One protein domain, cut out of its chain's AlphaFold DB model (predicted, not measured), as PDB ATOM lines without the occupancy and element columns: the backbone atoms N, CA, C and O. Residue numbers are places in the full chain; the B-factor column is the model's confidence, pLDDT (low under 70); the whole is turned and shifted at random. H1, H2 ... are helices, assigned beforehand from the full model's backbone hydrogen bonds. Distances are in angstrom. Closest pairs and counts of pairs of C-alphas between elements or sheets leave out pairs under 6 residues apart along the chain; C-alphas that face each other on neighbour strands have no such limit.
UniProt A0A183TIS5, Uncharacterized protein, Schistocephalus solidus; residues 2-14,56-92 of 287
ATOM      1  N   GLU A   2     -12.280  41.043   9.314       50.78
ATOM      2  CA  GLU A   2     -13.576  40.647   9.887       50.78
ATOM      3  C   GLU A   2     -14.486  41.871   9.820       50.78
ATOM      4  O   GLU A   2     -14.433  42.752  10.669       50.78
ATOM      5  N   ALA A   3     -15.248  41.981   8.735       63.09
ATOM      6  CA  ALA A   3     -16.090  43.145   8.463       63.09
ATOM      7  C   ALA A   3     -17.440  43.117   9.211       63.09
ATOM      8  O   ALA A   3     -18.256  44.010   9.012       63.09
ATOM      9  N   PHE A   4     -17.710  42.097  10.035       81.62
ATOM     10  CA  PHE A   4     -19.026  41.904  10.643       81.62
ATOM     11  C   PHE A   4     -18.918  41.286  12.039       81.62
ATOM     12  O   PHE A   4     -18.588  40.103  12.181       81.62
ATOM     13  N   THR A   5     -19.177  42.089  13.074       88.38
ATOM     14  CA  THR A   5     -19.067  41.636  14.467       88.38
ATOM     15  C   THR A   5     -20.207  40.666  14.818       88.38
ATOM     16  O   THR A   5     -21.269  40.706  14.187       88.38
ATOM     17  N   PRO A   6     -20.046  39.783  15.820       87.94
ATOM     18  CA  PRO A   6     -21.148  38.939  16.295       87.94
ATOM     19  C   PRO A   6     -22.361  39.757  16.770       87.94
ATOM     20  O   PRO A   6     -23.501  39.349  16.553       87.94
ATOM     21  N   GLU A   7     -22.132  40.948  17.332       87.12
ATOM     22  CA  GLU A   7     -23.204  41.882  17.692       87.12
ATOM     23  C   GLU A   7     -23.971  42.378  16.459       87.12
ATOM     24  O   GLU A   7     -25.194  42.496  16.507       87.12
ATOM     25  N   ASP A   8     -23.286  42.645  15.345       87.81
ATOM     26  CA  ASP A   8     -23.937  43.078  14.103       87.81
ATOM     27  C   ASP A   8     -24.776  41.956  13.485       87.81
ATOM     28  O   ASP A   8     -25.877  42.211  12.993       87.81
ATOM     29  N   LYS A   9     -24.322  40.699  13.595       88.94
ATOM     30  CA  LYS A   9     -25.115  39.512  13.222       88.94
ATOM     31  C   LYS A   9     -26.384  39.403  14.054       88.94
ATOM     32  O   LYS A   9     -27.459  39.202  13.490       88.94
ATOM     33  N   LEU A  10     -26.271  39.587  15.369       89.88
ATOM     34  CA  LEU A  10     -27.428  39.602  16.259       89.88
ATOM     35  C   LEU A  10     -28.387  40.737  15.879       89.88
ATOM     36  O   LEU A  10     -29.570  40.488  15.682       89.88
ATOM     37  N   ARG A  11     -27.893  41.966  15.696       86.00
ATOM     38  CA  ARG A  11     -28.718  43.115  15.276       86.00
ATOM     39  C   ARG A  11     -29.457  42.847  13.968       86.00
ATOM     40  O   ARG A  11     -30.648  43.142  13.879       86.00
ATOM     41  N   LEU A  12     -28.777  42.270  12.978       84.19
ATOM     42  CA  LEU A  12     -29.378  41.939  11.688       84.19
ATOM     43  C   LEU A  12     -30.473  40.872  11.832       84.19
ATOM     44  O   LEU A  12     -31.547  41.018  11.249       84.19
ATOM     45  N   LEU A  13     -30.234  39.848  12.658       85.56
ATOM     46  CA  LEU A  13     -31.231  38.827  12.987       85.56
ATOM     47  C   LEU A  13     -32.464  39.443  13.665       85.56
ATOM     48  O   LEU A  13     -33.593  39.140  13.276       85.56
ATOM     49  N   LEU A  14     -32.269  40.340  14.637       82.94
ATOM     50  CA  LEU A  14     -33.367  41.032  15.322       82.94
ATOM     51  C   LEU A  14     -34.151  41.940  14.369       82.94
ATOM     52  O   LEU A  14     -35.380  41.946  14.410       82.94
ATOM     53  N   SER A  56     -39.754  33.123  10.892       81.88
ATOM     54  CA  SER A  56     -40.647  32.482  11.862       81.88
ATOM     55  C   SER A  56     -40.046  32.530  13.277       81.88
ATOM     56  O   SER A  56     -38.884  32.887  13.471       81.88
ATOM     57  N   SER A  57     -40.838  32.236  14.312       83.12
ATOM     58  CA  SER A  57     -40.293  32.108  15.674       83.12
ATOM     59  C   SER A  57     -39.301  30.950  15.777       83.12
ATOM     60  O   SER A  57     -38.291  31.101  16.446       83.12
ATOM     61  N   ALA A  58     -39.562  29.845  15.068       87.88
ATOM     62  CA  ALA A  58     -38.696  28.672  15.068       87.88
ATOM     63  C   ALA A  58     -37.356  28.951  14.370       87.88
ATOM     64  O   ALA A  58     -36.311  28.596  14.906       87.88
ATOM     65  N   ASP A  59     -37.374  29.643  13.225       90.00
ATOM     66  CA  ASP A  59     -36.140  30.003  12.508       90.00
ATOM     67  C   ASP A  59     -35.291  30.984  13.319       90.00
ATOM     68  O   ASP A  59     -34.066  30.902  13.316       90.00
ATOM     69  N   LEU A  60     -35.941  31.911  14.035       90.06
ATOM     70  CA  LEU A  60     -35.262  32.822  14.953       90.06
ATOM     71  C   LEU A  60     -34.514  32.017  16.026       90.06
ATOM     72  O   LEU A  60     -33.324  32.244  16.234       90.06
ATOM     73  N   ASP A  61     -35.188  31.059  16.664       91.69
ATOM     74  CA  ASP A  61     -34.589  30.234  17.714       91.69
ATOM     75  C   ASP A  61     -33.402  29.422  17.174       91.69
ATOM     76  O   ASP A  61     -32.314  29.485  17.749       91.69
ATOM     77  N   GLN A  62     -33.559  28.775  16.013       93.19
ATOM     78  CA  GLN A  62     -32.479  28.028  15.356       93.19
ATOM     79  C   GLN A  62     -31.272  28.915  15.023       93.19
ATOM     80  O   GLN A  62     -30.134  28.570  15.338       93.19
ATOM     81  N   LEU A  63     -31.497  30.082  14.412       91.81
ATOM     82  CA  LEU A  63     -30.416  31.012  14.075       91.81
ATOM     83  C   LEU A  63     -29.753  31.596  15.327       91.81
ATOM     84  O   LEU A  63     -28.546  31.842  15.318       91.81
ATOM     85  N   SER A  64     -30.512  31.794  16.407       92.19
ATOM     86  CA  SER A  64     -29.959  32.242  17.686       92.19
ATOM     87  C   SER A  64     -29.059  31.182  18.320       92.19
ATOM     88  O   SER A  64     -27.971  31.517  18.781       92.19
ATOM     89  N   GLU A  65     -29.453  29.908  18.268       93.50
ATOM     90  CA  GLU A  65     -28.654  28.790  18.776       93.50
ATOM     91  C   GLU A  65     -27.357  28.637  17.976       93.50
ATOM     92  O   GLU A  65     -26.279  28.494  18.556       93.50
ATOM     93  N   LEU A  66     -27.428  28.784  16.648       93.56
ATOM     94  CA  LEU A  66     -26.241  28.817  15.793       93.56
ATOM     95  C   LEU A  66     -25.304  29.979  16.155       93.56
ATOM     96  O   LEU A  66     -24.095  29.769  16.272       93.56
ATOM     97  N   LEU A  67     -25.826  31.189  16.383       90.75
ATOM     98  CA  LEU A  67     -24.997  32.319  16.815       90.75
ATOM     99  C   LEU A  67     -24.318  32.066  18.166       90.75
ATOM    100  O   LEU A  67     -23.134  32.372  18.294       90.75
ATOM    101  N   VAL A  68     -25.024  31.469  19.130       93.19
ATOM    102  CA  VAL A  68     -24.453  31.095  20.436       93.19
ATOM    103  C   VAL A  68     -23.382  30.014  20.274       93.19
ATOM    104  O   VAL A  68     -22.318  30.119  20.878       93.19
ATOM    105  N   SER A  69     -23.607  29.013  19.415       93.69
ATOM    106  CA  SER A  69     -22.619  27.956  19.151       93.69
ATOM    107  C   SER A  69     -21.306  28.490  18.567       93.69
ATOM    108  O   SER A  69     -20.236  27.970  18.874       93.69
ATOM    109  N   LEU A  70     -21.382  29.543  17.748       92.06
ATOM    110  CA  LEU A  70     -20.216  30.189  17.142       92.06
ATOM    111  C   LEU A  70     -19.573  31.216  18.083       92.06
ATOM    112  O   LEU A  70     -18.372  31.471  17.987       92.06
ATOM    113  N   HIS A  71     -20.363  31.815  18.975       91.44
ATOM    114  CA  HIS A  71     -19.940  32.877  19.883       91.44
ATOM    115  C   HIS A  71     -20.562  32.682  21.281       91.44
ATOM    116  O   HIS A  71     -21.563  33.326  21.593       91.44
ATOM    117  N   PRO A  72     -19.959  31.841  22.146       88.25
ATOM    118  CA  PRO A  72     -20.525  31.510  23.460       88.25
ATOM    119  C   PRO A  72     -20.716  32.709  24.401       88.25
ATOM    120  O   PRO A  72     -21.619  32.704  25.229       88.25
ATOM    121  N   GLU A  73     -19.895  33.752  24.250       86.56
ATOM    122  CA  GLU A  73     -19.939  34.979  25.063       86.56
ATOM    123  C   GLU A  73     -21.005  35.990  24.588       86.56
ATOM    124  O   GLU A  73     -21.170  37.056  25.184       86.56
ATOM    125  N   LEU A  74     -21.704  35.711  23.480       89.25
ATOM    126  CA  LEU A  74     -22.692  36.628  22.915       89.25
ATOM    127  C   LEU A  74     -24.006  36.557  23.699       89.25
ATOM    128  O   LEU A  74     -24.709  35.546  23.680       89.25
ATOM    129  N   ASP A  75     -24.391  37.669  24.320       87.19
ATOM    130  CA  ASP A  75     -25.689  37.772  24.978       87.19
ATOM    131  C   ASP A  75     -26.839  37.821  23.959       87.19
ATOM    132  O   ASP A  75     -26.988  38.761  23.176       87.19
ATOM    133  N   VAL A  76     -27.693  36.797  24.003       88.62
ATOM    134  CA  VAL A  76     -28.876  36.649  23.145       88.62
ATOM    135  C   VAL A  76     -30.189  36.939  23.877       88.62
ATOM    136  O   VAL A  76     -31.267  36.622  23.374       88.62
ATOM    137  N   SER A  77     -30.156  37.586  25.047       87.25
ATOM    138  CA  SER A  77     -31.366  37.960  25.805       87.25
ATOM    139  C   SER A  77     -32.365  38.790  24.986       87.25
ATOM    140  O   SER A  77     -33.580  38.677  25.167       87.25
ATOM    141  N   ALA A  78     -31.873  39.558  24.011       87.31
ATOM    142  CA  ALA A  78     -32.700  40.316  23.075       87.31
ATOM    143  C   ALA A  78     -33.623  39.452  22.198       87.31
ATOM    144  O   ALA A  78     -34.711  39.899  21.833       87.31
ATOM    145  N   VAL A  79     -33.261  38.197  21.925       89.31
ATOM    146  CA  VAL A  79     -34.121  37.243  21.205       89.31
ATOM    147  C   VAL A  79     -35.398  36.950  21.998       89.31
ATOM    148  O   VAL A  79     -36.503  36.991  21.450       89.31
ATOM    149  N   LYS A  80     -35.274  36.741  23.314       87.44
ATOM    150  CA  LYS A  80     -36.423  36.525  24.213       87.44
ATOM    151  C   LYS A  80     -37.338  37.749  24.247       87.44
ATOM    152  O   LYS A  80     -38.562  37.609  24.219       87.44
ATOM    153  N   TYR A  81     -36.752  38.946  24.234       81.62
ATOM    154  CA  TYR A  81     -37.513  40.190  24.147       81.62
ATOM    155  C   TYR A  81     -38.286  40.314  22.832       81.62
ATOM    156  O   TYR A  81     -39.457  40.685  22.849       81.62
ATOM    157  N   VAL A  82     -37.700  39.926  21.695       82.88
ATOM    158  CA  VAL A  82     -38.415  39.922  20.407       82.88
ATOM    159  C   VAL A  82     -39.614  38.969  20.422       82.88
ATOM    160  O   VAL A  82     -40.679  39.323  19.912       82.88
ATOM    161  N   HIS A  83     -39.505  37.797  21.052       83.50
ATOM    162  CA  HIS A  83     -40.662  36.908  21.246       83.50
ATOM    163  C   HIS A  83     -41.760  37.549  22.096       83.50
ATOM    164  O   HIS A  83     -42.944  37.432  21.765       83.50
ATOM    165  N   TYR A  84     -41.380  38.252  23.165       81.06
ATOM    166  CA  TYR A  84     -42.316  39.020  23.984       81.06
ATOM    167  C   TYR A  84     -43.018  40.117  23.168       81.06
ATOM    168  O   TYR A  84     -44.251  40.157  23.143       81.06
ATOM    169  N   LEU A  85     -42.268  40.924  22.409       73.25
ATOM    170  CA  LEU A  85     -42.819  41.965  21.532       73.25
ATOM    171  C   LEU A  85     -43.791  41.393  20.490       73.25
ATOM    172  O   LEU A  85     -44.901  41.904  20.313       73.25
ATOM    173  N   ARG A  86     -43.421  40.282  19.838       74.75
ATOM    174  CA  ARG A  86     -44.287  39.573  18.881       74.75
ATOM    175  C   ARG A  86     -45.583  39.076  19.530       74.75
ATOM    176  O   ARG A  86     -46.612  39.023  18.857       74.75
ATOM    177  N   ARG A  87     -45.559  38.700  20.814       71.00
ATOM    178  CA  ARG A  87     -46.754  38.277  21.564       71.00
ATOM    179  C   ARG A  87     -47.643  39.466  21.931       71.00
ATOM    180  O   ARG A  87     -48.850  39.376  21.724       71.00
ATOM    181  N   MET A  88     -47.066  40.574  22.397       59.59
ATOM    182  CA  MET A  88     -47.818  41.804  22.682       59.59
ATOM    183  C   MET A  88     -48.531  42.339  21.439       59.59
ATOM    184  O   MET A  88     -49.719  42.641  21.494       59.59
ATOM    185  N   SER A  89     -47.841  42.367  20.295       58.50
ATOM    186  CA  SER A  89     -48.418  42.828  19.026       58.50
ATOM    187  C   SER A  89     -49.623  41.986  18.574       58.50
ATOM    188  O   SER A  89     -50.555  42.507  17.963       58.50
ATOM    189  N   LYS A  90     -49.652  40.688  18.910       53.59
ATOM    190  CA  LYS A  90     -50.811  39.814  18.657       53.59
ATOM    191  C   LYS A  90     -51.985  40.104  19.601       53.59
ATOM    192  O   LYS A  90     -53.126  39.919  19.194       53.59
ATOM    193  N   LEU A  91     -51.716  40.562  20.826       42.38
ATOM    194  CA  LEU A  91     -52.735  40.832  21.846       42.38
ATOM    195  C   LEU A  91     -53.453  42.174  21.634       42.38
ATOM    196  O   LEU A  91     -54.651  42.262  21.887       42.38
ATOM    197  N   SER A  92     -52.782  43.184  21.069       44.25
ATOM    198  CA  SER A  92     -53.426  44.447  20.654       44.25
ATOM    199  C   SER A  92     -54.563  44.251  19.638       44.25
ATOM    200  O   SER A  92     -55.364  45.151  19.421       44.25
TER     201      SER A  92
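AT A GLANCE: This is residues 2 to 14 and 56 to 92 of the 287 residues of an uncharacterized protein of Schistocephalus solidus (UniProt A0A183TIS5). Three helices run nearly along one axis: H1 and H2 lie side by side, running opposite ways, and H3 is shifted along that axis, so that it packs on them with its first part while its far part, within residues 87 to 92, sticks out at one end. H2 and H3 make a loose helical hairpin, whose link, residues 71 to 76, folds back along the body. The printed part has 50 residues with three named helices, in the order H1, H2, H3, and no named strand; the class is all helix. It is only just loose, close to compact, with a radius of gyration of the C-alphas of 11.9 A, and the C-alphas span 41 by 17 by 17 A.

IN THESE COORDINATES: Start at Glu 2, the first printed residue, and go on to C-alpha 6 at (-21.148, 38.939, 16.295), where H1 begins. H1 holds residues 6 to 14 and measures 12.4 A from first to last C-alpha. After Leu 14 the printed part is cut, and it resumes at Ser 56. Find C-alpha 57 at (-40.293, 32.108, 15.674); from there H2, residues 57 to 70, runs 20.2 A to Leu 70. After a short link, H3 holds residues 77 to 91, the longest helix by residues, and runs 21.9 A to C-alpha 91 at (-52.735, 40.832, 21.846).

HOW THE PARTS SIT: Look first at Leu 13 and Leu 60, whose C-alphas are the closest of H1 and H2, 7.5 A apart. These two helices touch and run opposite ways at a shallow tilt of 2 degrees. H1 and H3 only just touch, with 3 pairs of C-alphas within 8 A, and H3 does so with residues 78 to 82 alone. Their closest C-alphas are those of Leu 14 and Val 79, 7.0 A apart, and they run the same way at a shallow tilt of 8 degrees. H2 and H3 form a helical hairpin and touch, H3 with residues 79 to 83 alone; the closest C-alphas are those of Ser 57 and His 83, 7.4 A apart. They run opposite ways at a shallow tilt of 6 degrees. In H1, H2 and H3 every O i to N i+4 pair is within hydrogen-bond range.

THE WHOLE: Look to Glu 2 and Ser 92 for the two C-alphas farthest apart, 41.5 A. Residues 87 to 92, of which 87 to 91 belong to H3, stand free. Residues 15 to 55 are not printed, and C-alphas 14 and 56 are 11.8 A apart across this cut. The link from H2 to H3, printed whole, is short. The mean pLDDT of the printed part is 82.2; look for values under 70 at residues 2 to 3 and 88 to 92 of this predicted model.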